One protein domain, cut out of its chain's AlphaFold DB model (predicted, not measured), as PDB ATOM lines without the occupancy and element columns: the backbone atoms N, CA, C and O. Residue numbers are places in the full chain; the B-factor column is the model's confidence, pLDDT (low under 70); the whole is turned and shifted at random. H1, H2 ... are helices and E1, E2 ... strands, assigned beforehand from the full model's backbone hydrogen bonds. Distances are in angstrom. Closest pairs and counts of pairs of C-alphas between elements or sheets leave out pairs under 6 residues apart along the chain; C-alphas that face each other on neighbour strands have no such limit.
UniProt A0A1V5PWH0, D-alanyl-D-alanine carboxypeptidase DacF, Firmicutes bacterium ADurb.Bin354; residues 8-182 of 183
ATOM      1  N   ASP A   8      37.985  15.577 -13.503       90.62
ATOM      2  CA  ASP A   8      38.020  14.174 -13.917       90.62
ATOM      3  C   ASP A   8      37.083  13.309 -13.063       90.62
ATOM      4  O   ASP A   8      36.256  12.567 -13.591       90.62
ATOM      5  N   ALA A   9      37.143  13.474 -11.741       91.06
ATOM      6  CA  ALA A   9      36.254  12.796 -10.810       91.06
ATOM      7  C   ALA A   9      34.792  13.232 -10.997       91.06
ATOM      8  O   ALA A   9      33.895  12.398 -10.901       91.06
ATOM      9  N   ALA A  10      34.539  14.515 -11.283       93.62
ATOM     10  CA  ALA A  10      33.189  15.005 -11.571       93.62
ATOM     11  C   ALA A  10      32.616  14.379 -12.856       93.62
ATOM     12  O   ALA A  10      31.477  13.921 -12.856       93.62
ATOM     13  N   LEU A  11      33.418  14.285 -13.922       94.62
ATOM     14  CA  LEU A  11      33.037  13.623 -15.175       94.62
ATOM     15  C   LEU A  11      32.788  12.122 -14.991       94.62
ATOM     16  O   LEU A  11      31.811  11.601 -15.522       94.62
ATOM     17  N   ALA A  12      33.646  11.430 -14.237       94.25
ATOM     18  CA  ALA A  12      33.483  10.003 -13.963       94.25
ATOM     19  C   ALA A  12      32.180   9.713 -13.197       94.25
ATOM     20  O   ALA A  12      31.431   8.815 -13.579       94.25
ATOM     21  N   LEU A  13      31.879  10.512 -12.165       93.69
ATOM     22  CA  LEU A  13      30.620  10.415 -11.420       93.69
ATOM     23  C   LEU A  13      29.410  10.724 -12.305       93.69
ATOM     24  O   LEU A  13      28.430   9.984 -12.264       93.69
ATOM     25  N   ALA A  14      29.489  11.775 -13.126       94.81
ATOM     26  CA  ALA A  14      28.413  12.156 -14.034       94.81
ATOM     27  C   ALA A  14      28.089  11.041 -15.034       94.81
ATOM     28  O   ALA A  14      26.926  10.674 -15.176       94.81
ATOM     29  N   ARG A  15      29.112  10.444 -15.665       93.88
ATOM     30  CA  ARG A  15      28.915   9.296 -16.563       93.88
ATOM     31  C   ARG A  15      28.258   8.129 -15.839       93.88
ATOM     32  O   ARG A  15      27.248   7.628 -16.316       93.88
ATOM     33  N   TYR A  16      28.796   7.737 -14.684       94.38
ATOM     34  CA  TYR A  16      28.276   6.600 -13.927       94.38
ATOM     35  C   TYR A  16      26.810   6.800 -13.522       94.38
ATOM     36  O   TYR A  16      25.975   5.933 -13.766       94.38
ATOM     37  N   VAL A  17      26.465   7.948 -12.936       93.88
ATOM     38  CA  VAL A  17      25.087   8.217 -12.500       93.88
ATOM     39  C   VAL A  17      24.152   8.370 -13.697       93.88
ATOM     40  O   VAL A  17      23.061   7.801 -13.689       93.88
ATOM     41  N   GLY A  18      24.568   9.103 -14.729       91.94
ATOM     42  CA  GLY A  18      23.750   9.336 -15.915       91.94
ATOM     43  C   GLY A  18      23.494   8.080 -16.749       91.94
ATOM     44  O   GLY A  18      22.445   7.978 -17.381       91.94
ATOM     45  N   GLU A  19      24.395   7.098 -16.720       90.19
ATOM     46  CA  GLU A  19      24.185   5.783 -17.337       90.19
ATOM     47  C   GLU A  19      23.170   4.932 -16.557       90.19
ATOM     48  O   GLU A  19      22.375   4.217 -17.159       90.19
ATOM     49  N   ASN A  20      23.156   5.046 -15.225       85.88
ATOM     50  CA  ASN A  20      22.360   4.194 -14.334       85.88
ATOM     51  C   ASN A  20      21.019   4.813 -13.884       85.88
ATOM     52  O   ASN A  20      20.330   4.236 -13.043       85.88
ATOM     53  N   SER A  21      20.640   5.980 -14.406       83.31
ATOM     54  CA  SER A  21      19.410   6.686 -14.013       83.31
ATOM     55  C   SER A  21      18.280   6.507 -15.032       83.31
ATOM     56  O   SER A  21      18.526   6.411 -16.232       83.31
ATOM     57  N   TYR A  22      17.031   6.470 -14.543       66.44
ATOM     58  CA  TYR A  22      15.821   6.294 -15.358       66.44
ATOM     59  C   TYR A  22      15.692   7.385 -16.431       66.44
ATOM     60  O   TYR A  22      15.792   8.573 -16.121       66.44
ATOM     61  N   ARG A  23      15.448   6.972 -17.679       67.25
ATOM     62  CA  ARG A  23      15.244   7.846 -18.843       67.25
ATOM     63  C   ARG A  23      13.739   7.902 -19.134       67.25
ATOM     64  O   ARG A  23      13.156   6.841 -19.357       67.25
ATOM     65  N   PRO A  24      13.093   9.078 -19.090       56.75
ATOM     66  CA  PRO A  24      11.648   9.202 -19.314       56.75
ATOM     67  C   PRO A  24      11.158   8.753 -20.707       56.75
ATOM     68  O   PRO A  24       9.959   8.574 -20.906       56.75
ATOM     69  N   ASP A  25      12.072   8.580 -21.659       60.00
ATOM     70  CA  ASP A  25      11.827   8.542 -23.097       60.00
ATOM     71  C   ASP A  25      12.655   7.423 -23.773       60.00
ATOM     72  O   ASP A  25      13.581   7.653 -24.548       60.00
ATOM     73  N   ASP A  26      12.299   6.173 -23.461       59.72
ATOM     74  CA  ASP A  26      12.906   4.916 -23.953       59.72
ATOM     75  C   ASP A  26      12.589   4.580 -25.433       59.72
ATOM     76  O   ASP A  26      12.544   3.416 -25.815       59.72
ATOM     77  N   ASP A  27      12.341   5.575 -26.296       58.31
ATOM     78  CA  ASP A  27      12.056   5.312 -27.725       58.31
ATOM     79  C   ASP A  27      12.724   6.284 -28.720       58.31
ATOM     80  O   ASP A  27      12.551   6.167 -29.931       58.31
ATOM     81  N   THR A  28      13.550   7.240 -28.272       55.44
ATOM     82  CA  THR A  28      14.215   8.173 -29.204       55.44
ATOM     83  C   THR A  28      15.630   8.553 -28.769       55.44
ATOM     84  O   THR A  28      15.812   9.419 -27.929       55.44
ATOM     85  N   GLN A  29      16.628   7.950 -29.428       58.44
ATOM     86  CA  GLN A  29      18.072   8.251 -29.373       58.44
ATOM     87  C   GLN A  29      18.777   8.131 -28.006       58.44
ATOM     88  O   GLN A  29      18.371   8.649 -26.970       58.44
ATOM     89  N   ALA A  30      19.940   7.479 -28.018       75.12
ATOM     90  CA  ALA A  30      20.812   7.415 -26.854       75.12
ATOM     91  C   ALA A  30      21.389   8.813 -26.527       75.12
ATOM     92  O   ALA A  30      22.365   9.230 -27.141       75.12
ATOM     93  N   ILE A  31      20.808   9.533 -25.557       85.25
ATOM     94  CA  ILE A  31      21.465  10.674 -24.885       85.25
ATOM     95  C   ILE A  31      22.810  10.259 -24.245       85.25
ATOM     96  O   ILE A  31      22.918   9.176 -23.654       85.25
ATOM     97  N   ASP A  32      23.843  11.101 -24.360       91.06
ATOM     98  CA  ASP A  32      25.127  10.875 -23.684       91.06
ATOM     99  C   ASP A  32      24.915  10.833 -22.154       91.06
ATOM    100  O   ASP A  32      24.157  11.643 -21.613       91.06
ATOM    101  N   PRO A  33      25.553   9.904 -21.416       92.56
ATOM    102  CA  PRO A  33      25.394   9.817 -19.965       92.56
ATOM    103  C   PRO A  33      25.695  11.122 -19.212       92.56
ATOM    104  O   PRO A  33      25.023  11.428 -18.230       92.56
ATOM    105  N   VAL A  34      26.673  11.917 -19.658       94.69
ATOM    106  CA  VAL A  34      26.988  13.208 -19.029       94.69
ATOM    107  C   VAL A  34      25.854  14.200 -19.251       94.69
ATOM    108  O   VAL A  34      25.464  14.876 -18.302       94.69
ATOM    109  N   ASP A  35      25.287  14.250 -20.454       93.44
ATOM    110  CA  ASP A  35      24.156  15.129 -20.761       93.44
ATOM    111  C   ASP A  35      22.920  14.743 -19.938       93.44
ATOM    112  O   ASP A  35      22.264  15.611 -19.360       93.44
ATOM    113  N   ASN A  36      22.652  13.440 -19.781       92.56
ATOM    114  CA  ASN A  36      21.586  12.962 -18.896       92.56
ATOM    115  C   ASN A  36      21.816  13.411 -17.443       92.56
ATOM    116  O   ASN A  36      20.909  13.912 -16.779       92.56
ATOM    117  N   PHE A  37      23.050  13.306 -16.949       95.31
ATOM    118  CA  PHE A  37      23.386  13.791 -15.613       95.31
ATOM    119  C   PHE A  37      23.198  15.310 -15.475       95.31
ATOM    120  O   PHE A  37      22.701  15.772 -14.452       95.31
ATOM    121  N   VAL A  38      23.531  16.100 -16.500       96.12
ATOM    122  CA  VAL A  38      23.294  17.554 -16.505       96.12
ATOM    123  C   VAL A  38      21.794  17.878 -16.450       96.12
ATOM    124  O   VAL A  38      21.395  18.778 -15.706       96.12
ATOM    125  N   LEU A  39      20.938  17.122 -17.148       95.00
ATOM    126  CA  LEU A  39      19.480  17.251 -17.008       95.00
ATOM    127  C   LEU A  39      19.034  16.986 -15.565       95.00
ATOM    128  O   LEU A  39      18.258  17.762 -15.004       95.00
ATOM    129  N   MET A  40      19.580  15.947 -14.928       95.25
ATOM    130  CA  MET A  40      19.306  15.644 -13.520       95.25
ATOM    131  C   MET A  40      19.788  16.755 -12.577       95.25
ATOM    132  O   MET A  40      19.081  17.089 -11.626       95.25
ATOM    133  N   MET A  41      20.957  17.355 -12.835       96.94
ATOM    134  CA  MET A  41      21.465  18.492 -12.057       96.94
ATOM    135  C   MET A  41      20.487  19.670 -12.097       96.94
ATOM    136  O   MET A  41      20.153  20.225 -11.049       96.94
ATOM    137  N   ASN A  42      19.989  20.028 -13.284       97.81
ATOM    138  CA  ASN A  42      19.035  21.128 -13.450       97.81
ATOM    139  C   ASN A  42      17.661  20.805 -12.850       97.81
ATOM    140  O   ASN A  42      17.076  21.651 -12.174       97.81
ATOM    141  N   ALA A  43      17.169  19.573 -13.015       96.81
ATOM    142  CA  ALA A  43      15.936  19.124 -12.370       96.81
ATOM    143  C   ALA A  43      16.049  19.205 -10.839       96.81
ATOM    144  O   ALA A  43      15.139  19.693 -10.163       96.81
ATOM    145  N   ARG A  44      17.198  18.797 -10.281       97.44
ATOM    146  CA  ARG A  44      17.463  18.907  -8.845       97.44
ATOM    147  C   ARG A  44      17.536  20.366  -8.398       97.44
ATOM    148  O   ARG A  44      16.885  20.695  -7.410       97.44
ATOM    149  N   ALA A  45      18.249  21.232  -9.116       98.12
ATOM    150  CA  ALA A  45      18.318  22.662  -8.812       98.12
ATOM    151  C   ALA A  45      16.922  23.305  -8.802       98.12
ATOM    152  O   ALA A  45      16.545  23.960  -7.831       98.12
ATOM    153  N   SER A  46      16.115  23.026  -9.827       98.06
ATOM    154  CA  SER A  46      14.729  23.492  -9.909       98.06
ATOM    155  C   SER A  46      13.890  23.003  -8.722       98.06
ATOM    156  O   SER A  46      13.191  23.800  -8.099       98.06
ATOM    157  N   SER A  47      14.025  21.730  -8.324       98.25
ATOM    158  CA  SER A  47      13.310  21.173  -7.161       98.25
ATOM    159  C   SER A  47      13.676  21.834  -5.825       98.25
ATOM    160  O   SER A  47      12.889  21.784  -4.883       98.25
ATOM    161  N   LEU A  48      14.856  22.457  -5.739       98.38
ATOM    162  CA  LEU A  48      15.315  23.209  -4.568       98.38
ATOM    163  C   LEU A  48      14.878  24.682  -4.600       98.38
ATOM    164  O   LEU A  48      15.169  25.418  -3.663       98.38
ATOM    165  N   GLY A  49      14.188  25.117  -5.660       98.44
ATOM    166  CA  GLY A  49      13.761  26.502  -5.845       98.44
ATOM    167  C   GLY A  49      14.819  27.406  -6.477       98.44
ATOM    168  O   GLY A  49      14.670  28.625  -6.427       98.44
ATOM    169  N   CYS A  50      15.875  26.843  -7.075       98.50
ATOM    170  CA  CYS A  50      16.857  27.635  -7.812       98.50
ATOM    171  C   CYS A  50      16.202  28.214  -9.074       98.50
ATOM    172  O   CYS A  50      15.688  27.465  -9.907       98.50
ATOM    173  N   THR A  51      16.215  29.540  -9.211       97.81
ATOM    174  CA  THR A  51      15.552  30.256 -10.326       97.81
ATOM    175  C   THR A  51      16.524  31.020 -11.217       97.81
ATOM    176  O   THR A  51      16.152  31.460 -12.302       97.81
ATOM    177  N   ALA A  52      17.776  31.149 -10.788       97.81
ATOM    178  CA  ALA A  52      18.851  31.847 -11.473       97.81
ATOM    179  C   ALA A  52      20.076  30.929 -11.625       97.81
ATOM    180  O   ALA A  52      21.211  31.362 -11.426       97.81
ATOM    181  N   THR A  53      19.838  29.659 -11.967       97.88
ATOM    182  CA  THR A  53      20.868  28.630 -12.154       97.88
ATOM    183  C   THR A  53      20.582  27.791 -13.386       97.88
ATOM    184  O   THR A  53      19.465  27.312 -13.570       97.88
ATOM    185  N   ASN A  54      21.618  27.572 -14.191       97.62
ATOM    186  CA  ASN A  54      21.625  26.604 -15.274       97.62
ATOM    187  C   ASN A  54      23.002  25.937 -15.352       97.62
ATOM    188  O   ASN A  54      24.025  26.595 -15.562       97.62
ATOM    189  N   PHE A  55      23.020  24.618 -15.202       97.75
ATOM    190  CA  PHE A  55      24.207  23.799 -15.388       97.75
ATOM    191  C   PHE A  55      24.249  23.269 -16.816       97.75
ATOM    192  O   PHE A  55      23.264  22.748 -17.327       97.75
ATOM    193  N   VAL A  56      25.418  23.351 -17.445       96.69
ATOM    194  CA  VAL A  56      25.672  22.761 -18.777       96.69
ATOM    195  C   VAL A  56      26.792  21.720 -18.753       96.69
ATOM    196  O   VAL A  56      27.093  21.098 -19.761       96.69
ATOM    197  N   ASN A  57      27.449  21.545 -17.605       95.06
ATOM    198  CA  ASN A  57      28.474  20.530 -17.383       95.06
ATOM    199  C   ASN A  57      28.605  20.240 -15.871       95.06
ATOM    200  O   ASN A  57      28.239  21.093 -15.058       95.06
ATOM    201  N   PRO A  58      29.137  19.070 -15.470       94.44
ATOM    202  CA  PRO A  58      29.207  18.668 -14.061       94.44
ATOM    203  C   PRO A  58      30.393  19.263 -13.285       94.44
ATOM    204  O   PRO A  58      30.475  19.100 -12.070       94.44
ATOM    205  N   HIS A  59      31.347  19.897 -13.971       91.56
ATOM    206  CA  HIS A  59      32.629  20.318 -13.389       91.56
ATOM    207  C   HIS A  59      32.792  21.841 -13.261       91.56
ATOM    208  O   HIS A  59      33.772  22.301 -12.682       91.56
ATOM    209  N   GLY A  60      31.864  22.636 -13.796       87.50
ATOM    210  CA  GLY A  60      31.857  24.096 -13.674       87.50
ATOM    211  C   GLY A  60      32.879  24.829 -14.546       87.50
ATOM    212  O   GLY A  60      33.209  25.976 -14.247       87.50
ATOM    213  N   LEU A  61      33.404  24.206 -15.614       89.81
ATOM    214  CA  LEU A  61      34.233  24.966 -16.566       89.81
ATOM    215  C   LEU A  61      33.330  25.919 -17.346       89.81
ATOM    216  O   LEU A  61      32.173  25.597 -17.620       89.81
ATOM    217  N   THR A  62      33.881  27.072 -17.724       87.94
ATOM    218  CA  THR A  62      33.153  28.075 -18.499       87.94
ATOM    219  C   THR A  62      32.605  27.462 -19.779       87.94
ATOM    220  O   THR A  62      33.335  26.897 -20.593       87.94
ATOM    221  N   THR A  63      31.299  27.574 -19.951       91.69
ATOM    222  CA  THR A  63      30.569  27.167 -21.147       91.69
ATOM    223  C   THR A  63      29.381  28.111 -21.255       91.69
ATOM    224  O   THR A  63      28.842  28.539 -20.232       91.69
ATOM    225  N   GLU A  64      29.011  28.487 -22.474       92.56
ATOM    226  CA  GLU A  64      27.864  29.364 -22.697       92.56
ATOM    227  C   GLU A  64      26.611  28.794 -22.017       92.56
ATOM    228  O   GLU A  64      26.363  27.589 -22.042       92.56
ATOM    229  N   GLY A  65      25.862  29.658 -21.333       93.19
ATOM    230  CA  GLY A  65      24.700  29.250 -20.549       93.19
ATOM    231  C   GLY A  65      25.013  28.614 -19.188       93.19
ATOM    232  O   GLY A  65      24.067  28.359 -18.455       93.19
ATOM    233  N   HIS A  66      26.275  28.392 -18.793       95.44
ATOM    234  CA  HIS A  66      26.608  27.955 -17.430       95.44
ATOM    235  C   HIS A  66      26.552  29.136 -16.452       95.44
ATOM    236  O   HIS A  66      27.404  30.023 -16.520       95.44
ATOM    237  N   TYR A  67      25.600  29.156 -15.520       95.75
ATOM    238  CA  TYR A  67      25.514  30.217 -14.510       95.75
ATOM    239  C   TYR A  67      24.795  29.767 -13.236       95.75
ATOM    240  O   TYR A  67      24.073  28.774 -13.217       95.75
ATOM    241  N   SER A  68      24.997  30.530 -12.163       96.56
ATOM    242  CA  SER A  68      24.253  30.427 -10.908       96.56
ATOM    243  C   SER A  68      24.253  31.789 -10.201       96.56
ATOM    244  O   SER A  68      24.916  32.726 -10.653       96.56
ATOM    245  N   SER A  69      23.540  31.901  -9.083       97.19
ATOM    246  CA  SER A  69      23.534  33.075  -8.207       97.19
ATOM    247  C   SER A  69      23.984  32.696  -6.796       97.19
ATOM    248  O   SER A  69      23.919  31.530  -6.409       97.19
ATOM    249  N   ALA A  70      24.402  33.678  -5.991       96.94
ATOM    250  CA  ALA A  70      24.795  33.416  -4.605       96.94
ATOM    251  C   ALA A  70      23.652  32.781  -3.794       96.94
ATOM    252  O   ALA A  70      23.886  31.880  -2.994       96.94
ATOM    253  N   TYR A  71      22.411  33.208  -4.041       98.12
ATOM    254  CA  TYR A  71      21.238  32.667  -3.360       98.12
ATOM    255  C   TYR A  71      20.934  31.221  -3.774       98.12
ATOM    256  O   TYR A  71      20.696  30.374  -2.918       98.12
ATOM    257  N   ASP A  72      21.012  30.900  -5.065       98.56
ATOM    258  CA  ASP A  72      20.795  29.525  -5.524       98.56
ATOM    259  C   ASP A  72      21.903  28.579  -5.035       98.56
ATOM    260  O   ASP A  72      21.622  27.458  -4.606       98.56
ATOM    261  N   LEU A  73      23.162  29.036  -5.016       98.00
ATOM    262  CA  LEU A  73      24.257  28.276  -4.412       98.00
ATOM    263  C   LEU A  73      24.039  28.063  -2.911       98.00
ATOM    264  O   LEU A  73      24.326  26.972  -2.417       98.00
ATOM    265  N   TYR A  74      23.489  29.050  -2.197       98.25
ATOM    266  CA  TYR A  74      23.052  28.874  -0.812       98.25
ATOM    267  C   TYR A  74      21.991  27.772  -0.696       98.25
ATOM    268  O   TYR A  74      22.150  26.896   0.146       98.25
ATOM    269  N   LEU A  75      20.955  27.760  -1.542       98.62
ATOM    270  CA  LEU A  75      19.906  26.729  -1.501       98.62
ATOM    271  C   LEU A  75      20.479  25.323  -1.723       98.62
ATOM    272  O   LEU A  75      20.165  24.397  -0.973       98.62
ATOM    273  N   ILE A  76      21.358  25.176  -2.716       98.50
ATOM    274  CA  ILE A  76      22.039  23.911  -3.015       98.50
ATOM    275  C   ILE A  76      22.893  23.472  -1.827       98.50
ATOM    276  O   ILE A  76      22.802  22.332  -1.375       98.50
ATOM    277  N   PHE A  77      23.717  24.370  -1.295       98.06
ATOM    278  CA  PHE A  77      24.626  24.042  -0.204       98.06
ATOM    279  C   PHE A  77      23.877  23.759   1.104       98.06
ATOM    280  O   PHE A  77      24.222  22.818   1.814       98.06
ATOM    281  N   ASN A  78      22.802  24.498   1.384       98.06
ATOM    282  CA  ASN A  78      21.909  24.282   2.520       98.06
ATOM    283  C   ASN A  78      21.202  22.915   2.466       98.06
ATOM    284  O   ASN A  78      20.907  22.319   3.501       98.06
ATOM    285  N   GLU A  79      20.950  22.380   1.270       98.25
ATOM    286  CA  GLU A  79      20.504  20.996   1.122       98.25
ATOM    287  C   GLU A  79      21.646  20.002   1.382       98.25
ATOM    288  O   GLU A  79      21.451  19.009   2.083       98.25
ATOM    289  N   LEU A  80      22.849  20.268   0.864       97.56
ATOM    290  CA  LEU A  80      24.006  19.373   0.992       97.56
ATOM    291  C   LEU A  80      24.500  19.205   2.436       97.56
ATOM    292  O   LEU A  80      24.885  18.100   2.816       97.56
ATOM    293  N   ILE A  81      24.447  20.249   3.270       96.94
ATOM    294  CA  ILE A  81      24.869  20.156   4.682       96.94
ATOM    295  C   ILE A  81      24.003  19.203   5.519       96.94
ATOM    296  O   ILE A  81      24.409  18.801   6.605       96.94
ATOM    297  N   LYS A  82      22.836  18.780   5.014       97.00
ATOM    298  CA  LYS A  82      21.993  17.763   5.664       97.00
ATOM    299  C   LYS A  82      22.569  16.349   5.547       97.00
ATOM    300  O   LYS A  82      22.089  15.444   6.224       97.00
ATOM    301  N   TYR A  83      23.577  16.144   4.698       97.25
ATOM    302  CA  TYR A  83      24.227  14.855   4.483       97.25
ATOM    303  C   TYR A  83      25.535  14.793   5.291       97.25
ATOM    304  O   TYR A  83      26.501  15.465   4.927       97.25
ATOM    305  N   PRO A  84      25.634  13.961   6.348       96.06
ATOM    306  CA  PRO A  84      26.833  13.905   7.193       96.06
ATOM    307  C   PRO A  84      28.117  13.604   6.414       96.06
ATOM    308  O   PRO A  84      29.143  14.235   6.639       96.06
ATOM    309  N   GLN A  85      28.036  12.720   5.417       96.25
ATOM    310  CA  GLN A  85      29.162  12.383   4.541       96.25
ATOM    311  C   GLN A  85      29.683  13.593   3.756       96.25
ATOM    312  O   GLN A  85      30.881  13.702   3.510       96.25
ATOM    313  N   PHE A  86      28.806  14.520   3.360       96.81
ATOM    314  CA  PHE A  86      29.233  15.748   2.692       96.81
ATOM    315  C   PHE A  86      30.065  16.611   3.643       96.81
ATOM    316  O   PHE A  86      31.170  17.011   3.279       96.81
ATOM    317  N   LEU A  87      29.582  16.818   4.876       96.19
ATOM    318  CA  LEU A  87      30.302  17.557   5.918       96.19
ATOM    319  C   LEU A  87      31.655  16.914   6.251       96.19
ATOM    320  O   LEU A  87      32.658  17.614   6.361       96.19
ATOM    321  N   GLU A  88      31.707  15.586   6.363       95.94
ATOM    322  CA  GLU A  88      32.952  14.843   6.591       95.94
ATOM    323  C   GLU A  88      33.983  15.076   5.485       95.94
ATOM    324  O   GLU A  88      35.177  15.149   5.770       95.94
ATOM    325  N   ILE A  89      33.547  15.194   4.229       95.94
ATOM    326  CA  ILE A  89      34.445  15.388   3.088       95.94
ATOM    327  C   ILE A  89      34.929  16.837   3.003       95.94
ATOM    328  O   ILE A  89      36.128  17.064   2.837       95.94
ATOM    329  N   ILE A  90      34.032  17.824   3.096       96.44
ATOM    330  CA  ILE A  90      34.405  19.236   2.889       96.44
ATOM    331  C   ILE A  90      35.270  19.808   4.019       96.44
ATOM    332  O   ILE A  90      35.897  20.842   3.820       96.44
ATOM    333  N   ARG A  91      35.315  19.146   5.184       96.06
ATOM    334  CA  ARG A  91      36.146  19.526   6.342       96.06
ATOM    335  C   ARG A  91      37.600  19.080   6.246       96.06
ATOM    336  O   ARG A  91      38.409  19.495   7.069       96.06
ATOM    337  N   GLN A  92      37.929  18.212   5.294       96.25
ATOM    338  CA  GLN A  92      39.269  17.643   5.184       96.25
ATOM    339  C   GLN A  92      40.236  18.665   4.591       96.25
ATOM    340  O   GLN A  92      40.010  19.188   3.500       96.25
ATOM    341  N   ASP A  93      41.348  18.911   5.284       96.19
ATOM    342  CA  ASP A  93      42.476  19.682   4.755       96.19
ATOM    343  C   ASP A  93      43.240  18.898   3.677       96.19
ATOM    344  O   ASP A  93      43.834  19.482   2.769       96.19
ATOM    345  N   SER A  94      43.189  17.568   3.735       96.44
ATOM    346  CA  SER A  94      43.776  16.650   2.770       96.44
ATOM    347  C   SER A  94      43.134  15.264   2.842       96.44
ATOM    348  O   SER A  94      42.566  14.870   3.857       96.44
ATOM    349  N   VAL A  95      43.245  14.502   1.755       95.31
ATOM    350  CA  VAL A  95      42.829  13.097   1.700       95.31
ATOM    351  C   VAL A  95      43.832  12.277   0.901       95.31
ATOM    352  O   VAL A  95      44.325  12.718  -0.138       95.31
ATOM    353  N   THR A  96      44.129  11.065   1.369       95.75
ATOM    354  CA  THR A  96      44.939  10.094   0.625       95.75
ATOM    355  C   THR A  96      44.030   9.112  -0.093       95.75
ATOM    356  O   THR A  96      43.255   8.394   0.530       95.75
ATOM    357  N   ILE A  97      44.133   9.094  -1.416       92.00
ATOM    358  CA  ILE A  97      43.365   8.226  -2.303       92.00
ATOM    359  C   ILE A  97      44.253   7.051  -2.687       92.00
ATOM    360  O   ILE A  97      45.328   7.260  -3.250       92.00
ATOM    361  N   THR A  98      43.793   5.832  -2.425       93.94
ATOM    362  CA  THR A  98      44.449   4.594  -2.859       93.94
ATOM    363  C   THR A  98      43.683   3.989  -4.030       93.94
ATOM    364  O   THR A  98      42.456   3.923  -4.000       93.94
ATOM    365  N   TYR A  99      44.394   3.577  -5.078       91.25
ATOM    366  CA  TYR A  99      43.818   3.056  -6.316       91.25
ATOM    367  C   TYR A  99      44.716   1.984  -6.940       91.25
ATOM    368  O   TYR A  99      45.923   1.953  -6.699       91.25
ATOM    369  N   ASN A 100      44.122   1.114  -7.756       94.44
ATOM    370  CA  ASN A 100      44.850   0.108  -8.526       94.44
ATOM    371  C   ASN A 100      45.184   0.656  -9.916       94.44
ATOM    372  O   ASN A 100      44.331   1.280 -10.551       94.44
ATOM    373  N   THR A 101      46.402   0.423 -10.399       92.06
ATOM    374  CA  THR A 101      46.764   0.715 -11.793       92.06
ATOM    375  C   THR A 101      46.285  -0.389 -12.733       92.06
ATOM    376  O   THR A 101      45.864  -1.460 -12.291       92.06
ATOM    377  N   ALA A 102      46.364  -0.144 -14.044       91.69
ATOM    378  CA  ALA A 102      46.040  -1.150 -15.055       91.69
ATOM    379  C   ALA A 102      46.931  -2.403 -14.942       91.69
ATOM    380  O   ALA A 102      46.502  -3.504 -15.272       91.69
ATOM    381  N   GLU A 103      48.147  -2.241 -14.419       94.31
ATOM    382  CA  GLU A 103      49.118  -3.307 -14.163       94.31
ATOM    383  C   GLU A 103      48.853  -4.063 -12.845       94.31
ATOM    384  O   GLU A 103      49.587  -4.990 -12.511       94.31
ATOM    385  N   GLY A 104      47.811  -3.689 -12.090       93.62
ATOM    386  CA  GLY A 104      47.446  -4.315 -10.816       93.62
ATOM    387  C   GLY A 104      48.245  -3.819  -9.607       93.62
ATOM    388  O   GLY A 104      48.146  -4.406  -8.530       93.62
ATOM    389  N   GLU A 105      49.027  -2.745  -9.750       95.31
ATOM    390  CA  GLU A 105      49.771  -2.151  -8.637       95.31
ATOM    391  C   GLU A 105      48.862  -1.276  -7.770       95.31
ATOM    392  O   GLU A 105      48.104  -0.455  -8.285       95.31
ATOM    393  N   VAL A 106      48.997  -1.374  -6.446       96.00
ATOM    394  CA  VAL A 106      48.341  -0.448  -5.514       96.00
ATOM    395  C   VAL A 106      49.182   0.826  -5.408       96.00
ATOM    396  O   VAL A 106      50.321   0.788  -4.942       96.00
ATOM    397  N   LYS A 107      48.618   1.967  -5.809       96.12
ATOM    398  CA  LYS A 107      49.225   3.299  -5.662       96.12
ATOM    399  C   LYS A 107      48.380   4.182  -4.762       96.12
ATOM    400  O   LYS A 107      47.171   4.005  -4.648       96.12
ATOM    401  N   SER A 108      49.030   5.166  -4.151       95.69
ATOM    402  CA  SER A 108      48.371   6.169  -3.321       95.69
ATOM    403  C   SER A 108      48.775   7.571  -3.754       95.69
ATOM    404  O   SER A 108      49.915   7.811  -4.147       95.69
ATOM    405  N   ARG A 109      47.833   8.506  -3.670       94.06
ATOM    406  CA  ARG A 109      48.049   9.929  -3.925       94.06
ATOM    407  C   ARG A 109      47.345  10.742  -2.851       94.06
ATOM    408  O   ARG A 109      46.136  10.616  -2.684       94.06
ATOM    409  N   THR A 110      48.084  11.608  -2.174       95.38
ATOM    410  CA  THR A 110      47.496  12.617  -1.290       95.38
ATOM    411  C   THR A 110      47.114  13.844  -2.105       95.38
ATOM    412  O   THR A 110      47.891  14.319  -2.936       95.38
ATOM    413  N   VAL A 111      45.902  14.339  -1.886       94.62
ATOM    414  CA  VAL A 111      45.413  15.594  -2.452       94.62
ATOM    415  C   VAL A 111      45.013  16.523  -1.318       94.62
ATOM    416  O   VAL A 111      44.432  16.089  -0.326       94.62
ATOM    417  N   THR A 112      45.344  17.794  -1.467       95.69
ATOM    418  CA  THR A 112      45.088  18.831  -0.467       95.69
ATOM    419  C   THR A 112      43.844  19.621  -0.854       95.69
ATOM    420  O   THR A 112      43.532  19.755  -2.044       95.69
ATOM    421  N   SER A 113      43.125  20.121   0.147       96.25
ATOM    422  CA  SER A 113      42.001  21.020  -0.059       96.25
ATOM    423  C   SER A 113      42.433  22.282  -0.796       96.25
ATOM    424  O   SER A 113      43.564  22.752  -0.690       96.25
ATOM    425  N   THR A 114      41.507  22.829  -1.567       95.69
ATOM    426  CA  THR A 114      41.684  24.120  -2.243       95.69
ATOM    427  C   THR A 114      41.293  25.304  -1.356       95.69
ATOM    428  O   THR A 114      41.633  26.440  -1.682       95.69
ATOM    429  N   ASP A 115      40.592  25.047  -0.250       96.81
ATOM    430  CA  ASP A 115      40.213  26.050   0.740       96.81
ATOM    431  C   ASP A 115      41.417  26.408   1.625       96.81
ATOM    432  O   ASP A 115      42.015  25.556   2.295       96.81
ATOM    433  N   GLN A 116      41.793  27.685   1.614       96.94
ATOM    434  CA  GLN A 116      42.964  28.174   2.329       96.94
ATOM    435  C   GLN A 116      42.734  28.366   3.829       96.94
ATOM    436  O   GLN A 116      43.718  28.399   4.566       96.94
ATOM    437  N   TYR A 117      41.487  28.390   4.312       97.12
ATOM    438  CA  TYR A 117      41.228  28.329   5.753       97.12
ATOM    439  C   TYR A 117      41.539  26.936   6.311       97.12
ATOM    440  O   TYR A 117      42.162  26.813   7.363       97.12
ATOM    441  N   LEU A 118      41.189  25.873   5.575       96.38
ATOM    442  CA  LEU A 118      41.477  24.492   5.989       96.38
ATOM    443  C   LEU A 118      42.970  24.160   5.914       96.38
ATOM    444  O   LEU A 118      43.491  23.416   6.739       96.38
ATOM    445  N   THR A 119      43.671  24.726   4.932       95.94
ATOM    446  CA  THR A 119      45.101  24.460   4.695       95.94
ATOM    447  C   THR A 119      46.032  25.465   5.370       95.94
ATOM    448  O   THR A 119      47.245  25.404   5.169       95.94
ATOM    449  N   LYS A 120      45.487  26.357   6.210       93.62
ATOM    450  CA  LYS A 120      46.231  27.375   6.975       93.62
ATOM    451  C   LYS A 120      46.971  28.400   6.105       93.62
ATOM    452  O   LYS A 120      47.951  28.992   6.550       93.62
ATOM    453  N   GLY A 121      46.505  28.618   4.875       93.88
ATOM    454  CA  GLY A 121      46.916  29.754   4.046       93.88
ATOM    455  C   GLY A 121      46.285  31.072   4.508       93.88
ATOM    456  O   GLY A 121      46.896  32.122   4.351       93.88
ATOM    457  N   TYR A 122      45.105  31.002   5.133       95.12
ATOM    458  CA  TYR A 122      44.420  32.121   5.781       95.12
ATOM    459  C   TYR A 122      43.928  31.714   7.173       95.12
ATOM    460  O   TYR A 122      43.499  30.580   7.386       95.12
ATOM    461  N   SER A 123      43.974  32.649   8.122       93.81
ATOM    462  CA  SER A 123      43.428  32.450   9.468       93.81
ATOM    463  C   SER A 123      41.963  32.861   9.517       93.81
ATOM    464  O   SER A 123      41.584  33.900   8.974       93.81
ATOM    465  N   THR A 124      41.140  32.071  10.201       92.81
ATOM    466  CA  THR A 124      39.760  32.454  10.508       92.81
ATOM    467  C   THR A 124      39.739  33.562  11.571       92.81
ATOM    468  O   THR A 124      40.666  33.644  12.380       92.81
ATOM    469  N   PRO A 125      38.710  34.428  11.597       92.94
ATOM    470  CA  PRO A 125      38.497  35.349  12.715       92.94
ATOM    471  C   PRO A 125      38.323  34.607  14.053       92.94
ATOM    472  O   PRO A 125      37.782  33.504  14.073       92.94
ATOM    473  N   ASP A 126      38.722  35.231  15.167       89.19
ATOM    474  CA  ASP A 126      38.772  34.604  16.507       89.19
ATOM    475  C   ASP A 126      37.439  33.998  16.985       89.19
ATOM    476  O   ASP A 126      37.417  33.063  17.781       89.19
ATOM    477  N   ASN A 127      36.316  34.532  16.510       87.62
ATOM    478  CA  ASN A 127      34.958  34.154  16.895       87.62
ATOM    479  C   ASN A 127      34.229  33.318  15.831       87.62
ATOM    480  O   ASN A 127      33.003  33.213  15.867       87.62
ATOM    481  N   VAL A 128      34.966  32.745  14.876       94.69
ATOM    482  CA  VAL A 128      34.406  31.914  13.811       94.69
ATOM    483  C   VAL A 128      35.242  30.662  13.597       94.69
ATOM    484  O   VAL A 128      36.459  30.719  13.426       94.69
ATOM    485  N   SER A 129      34.562  29.521  13.522       94.75
ATOM    486  CA  SER A 129      35.153  28.257  13.089       94.75
ATOM    487  C   SER A 129      34.664  27.899  11.692       94.75
ATOM    488  O   SER A 129      33.467  27.736  11.475       94.75
ATOM    489  N   VAL A 130      35.587  27.744  10.739       96.38
ATOM    490  CA  VAL A 130      35.257  27.227   9.404       96.38
ATOM    491  C   VAL A 130      35.146  25.707   9.472       96.38
ATOM    492  O   VAL A 130      36.087  25.004   9.839       96.38
ATOM    493  N   LEU A 131      33.978  25.200   9.090       95.94
ATOM    494  CA  LEU A 131      33.628  23.783   9.041       95.94
ATOM    495  C   LEU A 131      33.693  23.227   7.614       95.94
ATOM    496  O   LEU A 131      33.030  22.245   7.294       95.94
ATOM    497  N   GLY A 132      34.494  23.843   6.756       96.38
ATOM    498  CA  GLY A 132      34.695  23.426   5.378       96.38
ATOM    499  C   GLY A 132      33.847  24.188   4.374       96.38
ATOM    500  O   GLY A 132      33.037  25.049   4.711       96.38
ATOM    501  N   GLY A 133      34.060  23.878   3.103       96.38
ATOM    502  CA  GLY A 133      33.464  24.647   2.027       96.38
ATOM    503  C   GLY A 133      33.870  24.161   0.650       96.38
ATOM    504  O   GLY A 133      34.357  23.042   0.466       96.38
ATOM    505  N   LYS A 134      33.651  25.020  -0.344       96.94
ATOM    506  CA  LYS A 134      34.047  24.760  -1.722       96.94
ATOM    507  C   LYS A 134      34.517  26.034  -2.413       96.94
ATOM    508  O   LYS A 134      33.817  27.041  -2.448       96.94
ATOM    509  N   THR A 135      35.692  25.949  -3.025       96.94
ATOM    510  CA  THR A 135      36.230  26.985  -3.915       96.94
ATOM    511  C   THR A 135      35.724  26.813  -5.348       96.94
ATOM    512  O   THR A 135      35.398  25.704  -5.782       96.94
ATOM    513  N   GLY A 136      35.718  27.891  -6.122       94.12
ATOM    514  CA  GLY A 136      35.492  27.865  -7.564       94.12
ATOM    515  C   GLY A 136      36.371  28.896  -8.258       94.12
ATOM    516  O   GLY A 136      36.624  29.967  -7.712       94.12
ATOM    517  N   SER A 137      36.873  28.575  -9.451       90.94
ATOM    518  CA  SER A 137      37.610  29.548 -10.253       90.94
ATOM    519  C   SER A 137      37.485  29.261 -11.739       90.94
ATOM    520  O   SER A 137      37.837  28.175 -12.195       90.94
ATOM    521  N   THR A 138      37.047  30.262 -12.496       88.81
ATOM    522  CA  THR A 138      37.204  30.310 -13.954       88.81
ATOM    523  C   THR A 138      37.488  31.748 -14.383       88.81
ATOM    524  O   THR A 138      37.277  32.677 -13.605       88.81
ATOM    525  N   ALA A 139      37.954  31.953 -15.618       84.12
ATOM    526  CA  ALA A 139      38.217  33.301 -16.130       84.12
ATOM    527  C   ALA A 139      36.951  34.181 -16.178       84.12
ATOM    528  O   ALA A 139      37.046  35.389 -16.009       84.12
ATOM    529  N   SER A 140      35.774  33.582 -16.389       84.62
ATOM    530  CA  SER A 140      34.496  34.308 -16.448       84.62
ATOM    531  C   SER A 140      33.813  34.452 -15.088       84.62
ATOM    532  O   SER A 140      33.117  35.435 -14.867       84.62
ATOM    533  N   ALA A 141      34.005  33.495 -14.175       85.81
ATOM    534  CA  ALA A 141      33.375  33.507 -12.854       85.81
ATOM    535  C   ALA A 141      34.216  34.205 -11.770       85.81
ATOM    536  O   ALA A 141      33.727  34.383 -10.658       85.81
ATOM    537  N   GLY A 142      35.478  34.551 -12.055       94.31
ATOM    538  CA  GLY A 142      36.425  35.035 -11.049       94.31
ATOM    539  C   GLY A 142      36.769  33.959 -10.014       94.31
ATOM    540  O   GLY A 142      36.770  32.759 -10.312       94.31
ATOM    541  N   LYS A 143      37.097  34.386  -8.795       96.94
ATOM    542  CA  LYS A 143      37.300  33.541  -7.614       96.94
ATOM    543  C   LYS A 143      36.028  33.505  -6.773       96.94
ATOM    544  O   LYS A 143      35.480  34.541  -6.405       96.94
ATOM    545  N   CYS A 144      35.579  32.299  -6.447       97.62
ATOM    546  CA  CYS A 144      34.393  32.056  -5.637       97.62
ATOM    547  C   CYS A 144      34.737  31.171  -4.438       97.62
ATOM    548  O   CYS A 144      35.590  30.282  -4.533       97.62
ATOM    549  N   LEU A 145      34.022  31.374  -3.337       98.38
ATOM    550  CA  LEU A 145      34.113  30.556  -2.135       98.38
ATOM    551  C   LEU A 145      32.754  30.501  -1.445       98.38
ATOM    552  O   LEU A 145      32.133  31.535  -1.211       98.38
ATOM    553  N   ILE A 146      32.329  29.292  -1.097       98.56
ATOM    554  CA  ILE A 146      31.204  29.035  -0.200       98.56
ATOM    555  C   ILE A 146      31.714  28.268   1.017       98.56
ATOM    556  O   ILE A 146      32.388  27.251   0.855       98.56
ATOM    557  N   LEU A 147      31.411  28.757   2.217       98.06
ATOM    558  CA  LEU A 147      31.830  28.171   3.489       98.06
ATOM    559  C   LEU A 147      30.621  27.786   4.332       98.06
ATOM    560  O   LEU A 147      29.651  28.539   4.403       98.06
ATOM    561  N   TYR A 148      30.736  26.654   5.019       97.75
ATOM    562  CA  TYR A 148      29.977  26.348   6.221       97.75
ATOM    563  C   TYR A 148      30.816  26.760   7.427       97.75
ATOM    564  O   TYR A 148      31.975  26.356   7.539       97.75
ATOM    565  N   ALA A 149      30.262  27.566   8.318       96.38
ATOM    566  CA  ALA A 149      30.972  28.048   9.493       96.38
ATOM    567  C   ALA A 149      30.040  28.114  10.701       96.38
ATOM    568  O   ALA A 149      28.822  28.092  10.558       96.38
ATOM    569  N   GLU A 150      30.624  28.206  11.889       95.50
ATOM    570  CA  GLU A 150      29.912  28.424  13.146       95.50
ATOM    571  C   GLU A 150      30.470  29.658  13.850       95.50
ATOM    572  O   GLU A 150      31.675  29.927  13.791       95.50
ATOM    573  N   ASN A 151      29.585  30.417  14.495       93.94
ATOM    574  CA  ASN A 151      29.977  31.550  15.331       93.94
ATOM    575  C   ASN A 151      30.418  31.077  16.733       93.94
ATOM    576  O   ASN A 151      30.392  29.882  17.037       93.94
ATOM    577  N   ALA A 152      30.805  32.011  17.605       91.19
ATOM    578  CA  ALA A 152      31.261  31.693  18.961       91.19
ATOM    579  C   ALA A 152      30.209  30.976  19.835       91.19
ATOM    580  O   ALA A 152      30.580  30.239  20.748       91.19
ATOM    581  N   ASP A 153      28.918  31.152  19.540       92.00
ATOM    582  CA  ASP A 153      27.809  30.491  20.241       92.00
ATOM    583  C   ASP A 153      27.504  29.087  19.686       92.00
ATOM    584  O   ASP A 153      26.607  28.404  20.181       92.00
ATOM    585  N   GLY A 154      28.224  28.650  18.646       92.62
ATOM    586  CA  GLY A 154      27.975  27.390  17.946       92.62
ATOM    587  C   GLY A 154      26.794  27.445  16.973       92.62
ATOM    588  O   GLY A 154      26.300  26.401  16.557       92.62
ATOM    589  N   ASN A 155      26.320  28.641  16.604       93.50
ATOM    590  CA  ASN A 155      25.264  28.788  15.608       93.50
ATOM    591  C   ASN A 155      25.857  28.674  14.194       93.50
ATOM    592  O   ASN A 155      26.732  29.477  13.841       93.50
ATOM    593  N   PRO A 156      25.391  27.718  13.370       94.81
ATOM    594  CA  PRO A 156      25.921  27.527  12.033       94.81
ATOM    595  C   PRO A 156      25.365  28.545  11.036       94.81
ATOM    596  O   PRO A 156      24.200  28.942  11.096       94.81
ATOM    597  N   PHE A 157      26.189  28.916  10.062       95.88
ATOM    598  CA  PHE A 157      25.820  29.785   8.952       95.88
ATOM    599  C   PHE A 157      26.602  29.441   7.676       95.88
ATOM    600  O   PHE A 157      27.623  28.751   7.699       95.88
ATOM    601  N   ILE A 158      26.094  29.919   6.537       97.62
ATOM    602  CA  ILE A 158      26.723  29.767   5.220       97.62
ATOM    603  C   ILE A 158      27.170  31.149   4.734       97.62
ATOM    604  O   ILE A 158      26.364  32.077   4.702       97.62
ATOM    605  N   ALA A 159      28.435  31.276   4.333       97.31
ATOM    606  CA  ALA A 159      29.007  32.508   3.784       97.31
ATOM    607  C   ALA A 159      29.457  32.291   2.335       97.31
ATOM    608  O   ALA A 159      30.095  31.283   2.031       97.31
ATOM    609  N   ILE A 160      29.114  33.219   1.435       98.19
ATOM    610  CA  ILE A 160      29.341  33.073  -0.009       98.19
ATOM    611  C   ILE A 160      29.943  34.356  -0.573       98.19
ATOM    612  O   ILE A 160      29.364  35.428  -0.425       98.19
ATOM    613  N   ILE A 161      31.061  34.220  -1.283       97.88
ATOM    614  CA  ILE A 161      31.633  35.253  -2.149       97.88
ATOM    615  C   ILE A 161      31.733  34.683  -3.567       97.88
ATOM    616  O   ILE A 161      32.178  33.549  -3.763       97.88
ATOM    617  N   MET A 162      31.323  35.467  -4.563       97.25
ATOM    618  CA  MET A 162      31.423  35.130  -5.985       97.25
ATOM    619  C   MET A 162      32.105  36.267  -6.742       97.25
ATOM    620  O   MET A 162      31.897  37.429  -6.399       97.25
ATOM    621  N   GLY A 163      32.862  35.946  -7.792       96.62
ATOM    622  CA  GLY A 163      33.379  36.966  -8.707       96.62
ATOM    623  C   GLY A 163      34.510  37.829  -8.155       96.62
ATOM    624  O   GLY A 163      34.702  38.932  -8.656       96.62
ATOM    625  N   ALA A 164      35.260  37.365  -7.151       97.38
ATOM    626  CA  ALA A 164      36.447  38.090  -6.701       97.38
ATOM    627  C   ALA A 164      37.525  38.079  -7.800       97.38
ATOM    628  O   ALA A 164      37.685  37.082  -8.510       97.38
ATOM    629  N   GLU A 165      38.264  39.177  -7.943       96.31
ATOM    630  CA  GLU A 165      39.286  39.322  -8.990       96.31
ATOM    631  C   GLU A 165      40.462  38.356  -8.773       96.31
ATOM    632  O   GLU A 165      40.909  37.681  -9.704       96.31
ATOM    633  N   ASP A 166      40.893  38.200  -7.523       96.44
ATOM    634  CA  ASP A 166      41.949  37.276  -7.131       96.44
ATOM    635  C   ASP A 166      41.672  36.617  -5.768       96.44
ATOM    636  O   ASP A 166      40.630  36.816  -5.134       96.44
ATOM    637  N   SER A 167      42.588  35.736  -5.359       95.75
ATOM    638  CA  SER A 167      42.462  34.992  -4.106       95.75
ATOM    639  C   SER A 167      42.599  35.891  -2.876       95.75
ATOM    640  O   SER A 167      41.942  35.625  -1.876       95.75
ATOM    641  N   ASP A 168      43.412  36.942  -2.933       96.25
ATOM    642  CA  ASP A 168      43.643  37.813  -1.781       96.25
ATOM    643  C   ASP A 168      42.404  38.667  -1.504       96.25
ATOM    644  O   ASP A 168      41.956  38.760  -0.359       96.25
ATOM    645  N   ILE A 169      41.761  39.182  -2.554       97.62
ATOM    646  CA  ILE A 169      40.459  39.850  -2.455       97.62
ATOM    647  C   ILE A 169      39.396  38.872  -1.948       97.62
ATOM    648  O   ILE A 169      38.618  39.229  -1.061       97.62
ATOM    649  N   LEU A 170      39.364  37.638  -2.466       98.19
ATOM    650  CA  LEU A 170      38.411  36.614  -2.032       98.19
ATOM    651  C   LEU A 170      38.506  36.347  -0.522       98.19
ATOM    652  O   LEU A 170      37.504  36.458   0.185       98.19
ATOM    653  N   TYR A 171      39.691  35.985  -0.027       97.81
ATOM    654  CA  TYR A 171      39.883  35.601   1.372       97.81
ATOM    655  C   TYR A 171      39.897  36.808   2.316       97.81
ATOM    656  O   TYR A 171      39.414  36.699   3.445       97.81
ATOM    657  N   GLY A 172      40.367  37.975   1.866       97.12
ATOM    658  CA  GLY A 172      40.235  39.232   2.602       97.12
ATOM    659  C   GLY A 172      38.766  39.586   2.840       97.12
ATOM    660  O   GLY A 172      38.337  39.699   3.989       97.12
ATOM    661  N   THR A 173      37.972  39.641   1.765       97.06
ATOM    662  CA  THR A 173      36.531  39.952   1.831       97.06
ATOM    663  C   THR A 173      35.764  38.896   2.623       97.06
ATOM    664  O   THR A 173      34.911  39.233   3.441       97.06
ATOM    665  N   MET A 174      36.076  37.608   2.432       97.44
ATOM    666  CA  MET A 174      35.461  36.535   3.215       97.44
ATOM    667  C   MET A 174      35.762  36.705   4.709       97.44
ATOM    668  O   MET A 174      34.857  36.616   5.529       97.44
ATOM    669  N   SER A 175      37.007  37.021   5.077       96.12
ATOM    670  CA  SER A 175      37.383  37.242   6.479       96.12
ATOM    671  C   SER A 175      36.639  38.422   7.109       96.12
ATOM    672  O   SER A 175      36.346  38.389   8.302       96.12
ATOM    673  N   GLU A 176      36.330  39.465   6.339       95.06
ATOM    674  CA  GLU A 176      35.485  40.574   6.791       95.06
ATOM    675  C   GLU A 176      34.021  40.151   6.937       95.06
ATOM    676  O   GLU A 176      33.415  40.417   7.974       95.06
ATOM    677  N   LEU A 177      33.475  39.427   5.955       94.88
ATOM    678  CA  LEU A 177      32.108  38.904   5.993       94.88
ATOM    679  C   LEU A 177      31.874  38.011   7.221       94.88
ATOM    680  O   LEU A 177      30.876  38.177   7.921       94.88
ATOM    681  N   LEU A 178      32.819  37.116   7.521       94.25
ATOM    682  CA  LEU A 178      32.766  36.228   8.687       94.25
ATOM    683  C   LEU A 178      32.770  36.997  10.024       94.25
ATOM    684  O   LEU A 178      32.233  36.506  11.009       94.25
ATOM    685  N   LYS A 179      33.338  38.207  10.094       90.12
ATOM    686  CA  LYS A 179      33.306  39.009  11.334       90.12
ATOM    687  C   LYS A 179      31.914  39.571  11.626       90.12
ATOM    688  O   LYS A 179      31.551  39.698  12.792       90.12
ATOM    689  N   ILE A 180      31.150  39.910  10.585       83.38
ATOM    690  CA  ILE A 180      29.863  40.617  10.704       83.38
ATOM    691  C   ILE A 180      28.769  39.711  11.291       83.38
ATOM    692  O   ILE A 180      27.873  40.199  11.977       83.38
ATOM    693  N   THR A 181      28.864  38.392  11.107       66.44
ATOM    694  CA  THR A 181      27.878  37.401  11.583       66.44
ATOM    695  C   THR A 181      27.875  37.174  13.106       66.44
ATOM    696  O   THR A 181      27.203  36.268  13.592       66.44
ATOM    697  N   ASN A 182      28.584  38.019  13.864       52.66
ATOM    698  CA  ASN A 182      28.596  38.078  15.333       52.66
ATOM    699  C   ASN A 182      27.819  39.285  15.907       52.66
ATOM    700  O   ASN A 182      28.073  39.677  17.047       52.66
TER     701      ASN A 182
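This is residues 8 to 182 of the 183 residues of the protein "D-alanyl-D-alanine carboxypeptidase DacF" of Firmicutes bacterium ADurb.Bin354 (UniProt A0A1V5PWH0). A small, twisted sheet of three strands, E3, E4 and E5, has H5 over one face and H3 with the short H4 over the other, and the hairpin E1 and E2 reaches away from this body as a two-stranded arm. On the far side of H3 from the sheet, H1 and H2 meet as a corner, and the loop residues 24 to 30 stick out beyond them. The 175 printed residues hold five named helices and five named strands in the order H1 H2 H3 H4 E1 E2 E3 E4 E5 H5, a mixed class of helices and strands. The larger sheet has the order E3, E4, E5, and the smaller pairs E1 with E2; both are antiparallel. The whole is compact, with a radius of gyration of the C-alphas of 18.3 A, and spans 58 by 46 by 31 A.

E3, residues 128 to 138, E4, residues 142 to 151, and E5, residues 156 to 164, form a meander, each strand the antiparallel neighbour of the one before. E3 and E4 are a hairpin, with N 131 and O 148 within hydrogen-bond range at 2.8 A. E4 and E5 are another, with N 145 and O 161 at 2.9 A. E3 bends by 74 degrees at residue 131 and E4 by 56 degrees at residue 148. With H3, residues 70 to 80, and H4, residues 84 to 90, on one face and H5, residues 167 to 180, on the opposite face, the arrangement has three layers, helices on both faces of a sheet. H3 is over E4 and E5 at a height over the sheet of 9.2 A, slantwise to the strands at 42 degrees to E5 on the local plane; its closest C-alphas to E5 are those of Ala 70 and Ile 160, 6.5 A. H4 stands up from the sheet at 60 degrees and is only just over E3, with 3 of its 7 C-alphas falling on that strand; the C-alphas of Ile 90 and Gly 132 are the closest, 4.9 A. The closest C-alphas of E5 and H5 are those of Ala 164 and Leu 170, 5.3 A. H2, residues 33 to 47, is close to H3 but not clearly touching, with the C-alphas of Ala 45 and Ile 76 closest at 7.0 A. H1, residues 8 to 20, touches residues 33 to 38 of H2, about perpendicular at 86 degrees, with the C-alphas of Gly 18 and Pro 33 closest at 4.4 A. H1 and H2 are not on the sheet. E1, residues 94 to 100, and E2, residues 106 to 112, are a hairpin with N 97 and O 109 at 2.8 A; both are apart from E4, E5 and H5. Every O i to N i+4 pair is within hydrogen-bond range in H1, H2, H3 and H4, and 9 of 10 are in H5.

E3, the longest strand by residues, measures 28.0 A from C-alpha 128 at (34.406, 31.914, 13.811) to C-alpha 138. E4 measures 27.4 A and E5 23.9 A. H2, the longest helix by residues, measures 21.0 A, H5 20.2 A, H1 18.6 A, H3 15.1 A and H4 10.2 A. E1 measures 20.1 A and E2 20.2 A. H1 begins at C-alpha 8, (38.020, 14.174, -13.917), and H5 ends at C-alpha 180, (29.863, 40.617, 10.704).

The two C-alphas farthest apart are those of Asp 27 and Asp 126, 59.4 A. The printed part runs from residue 8 to residue 182 and has no cut. The links H1 to H2, H2 to H3 and E2 to E3 are long, with 12, 22 and 15 residues, and the other links are tight. Mean pLDDT of the printed part is 92.8; residues 22 to 29 and 181 to 182 are under 70.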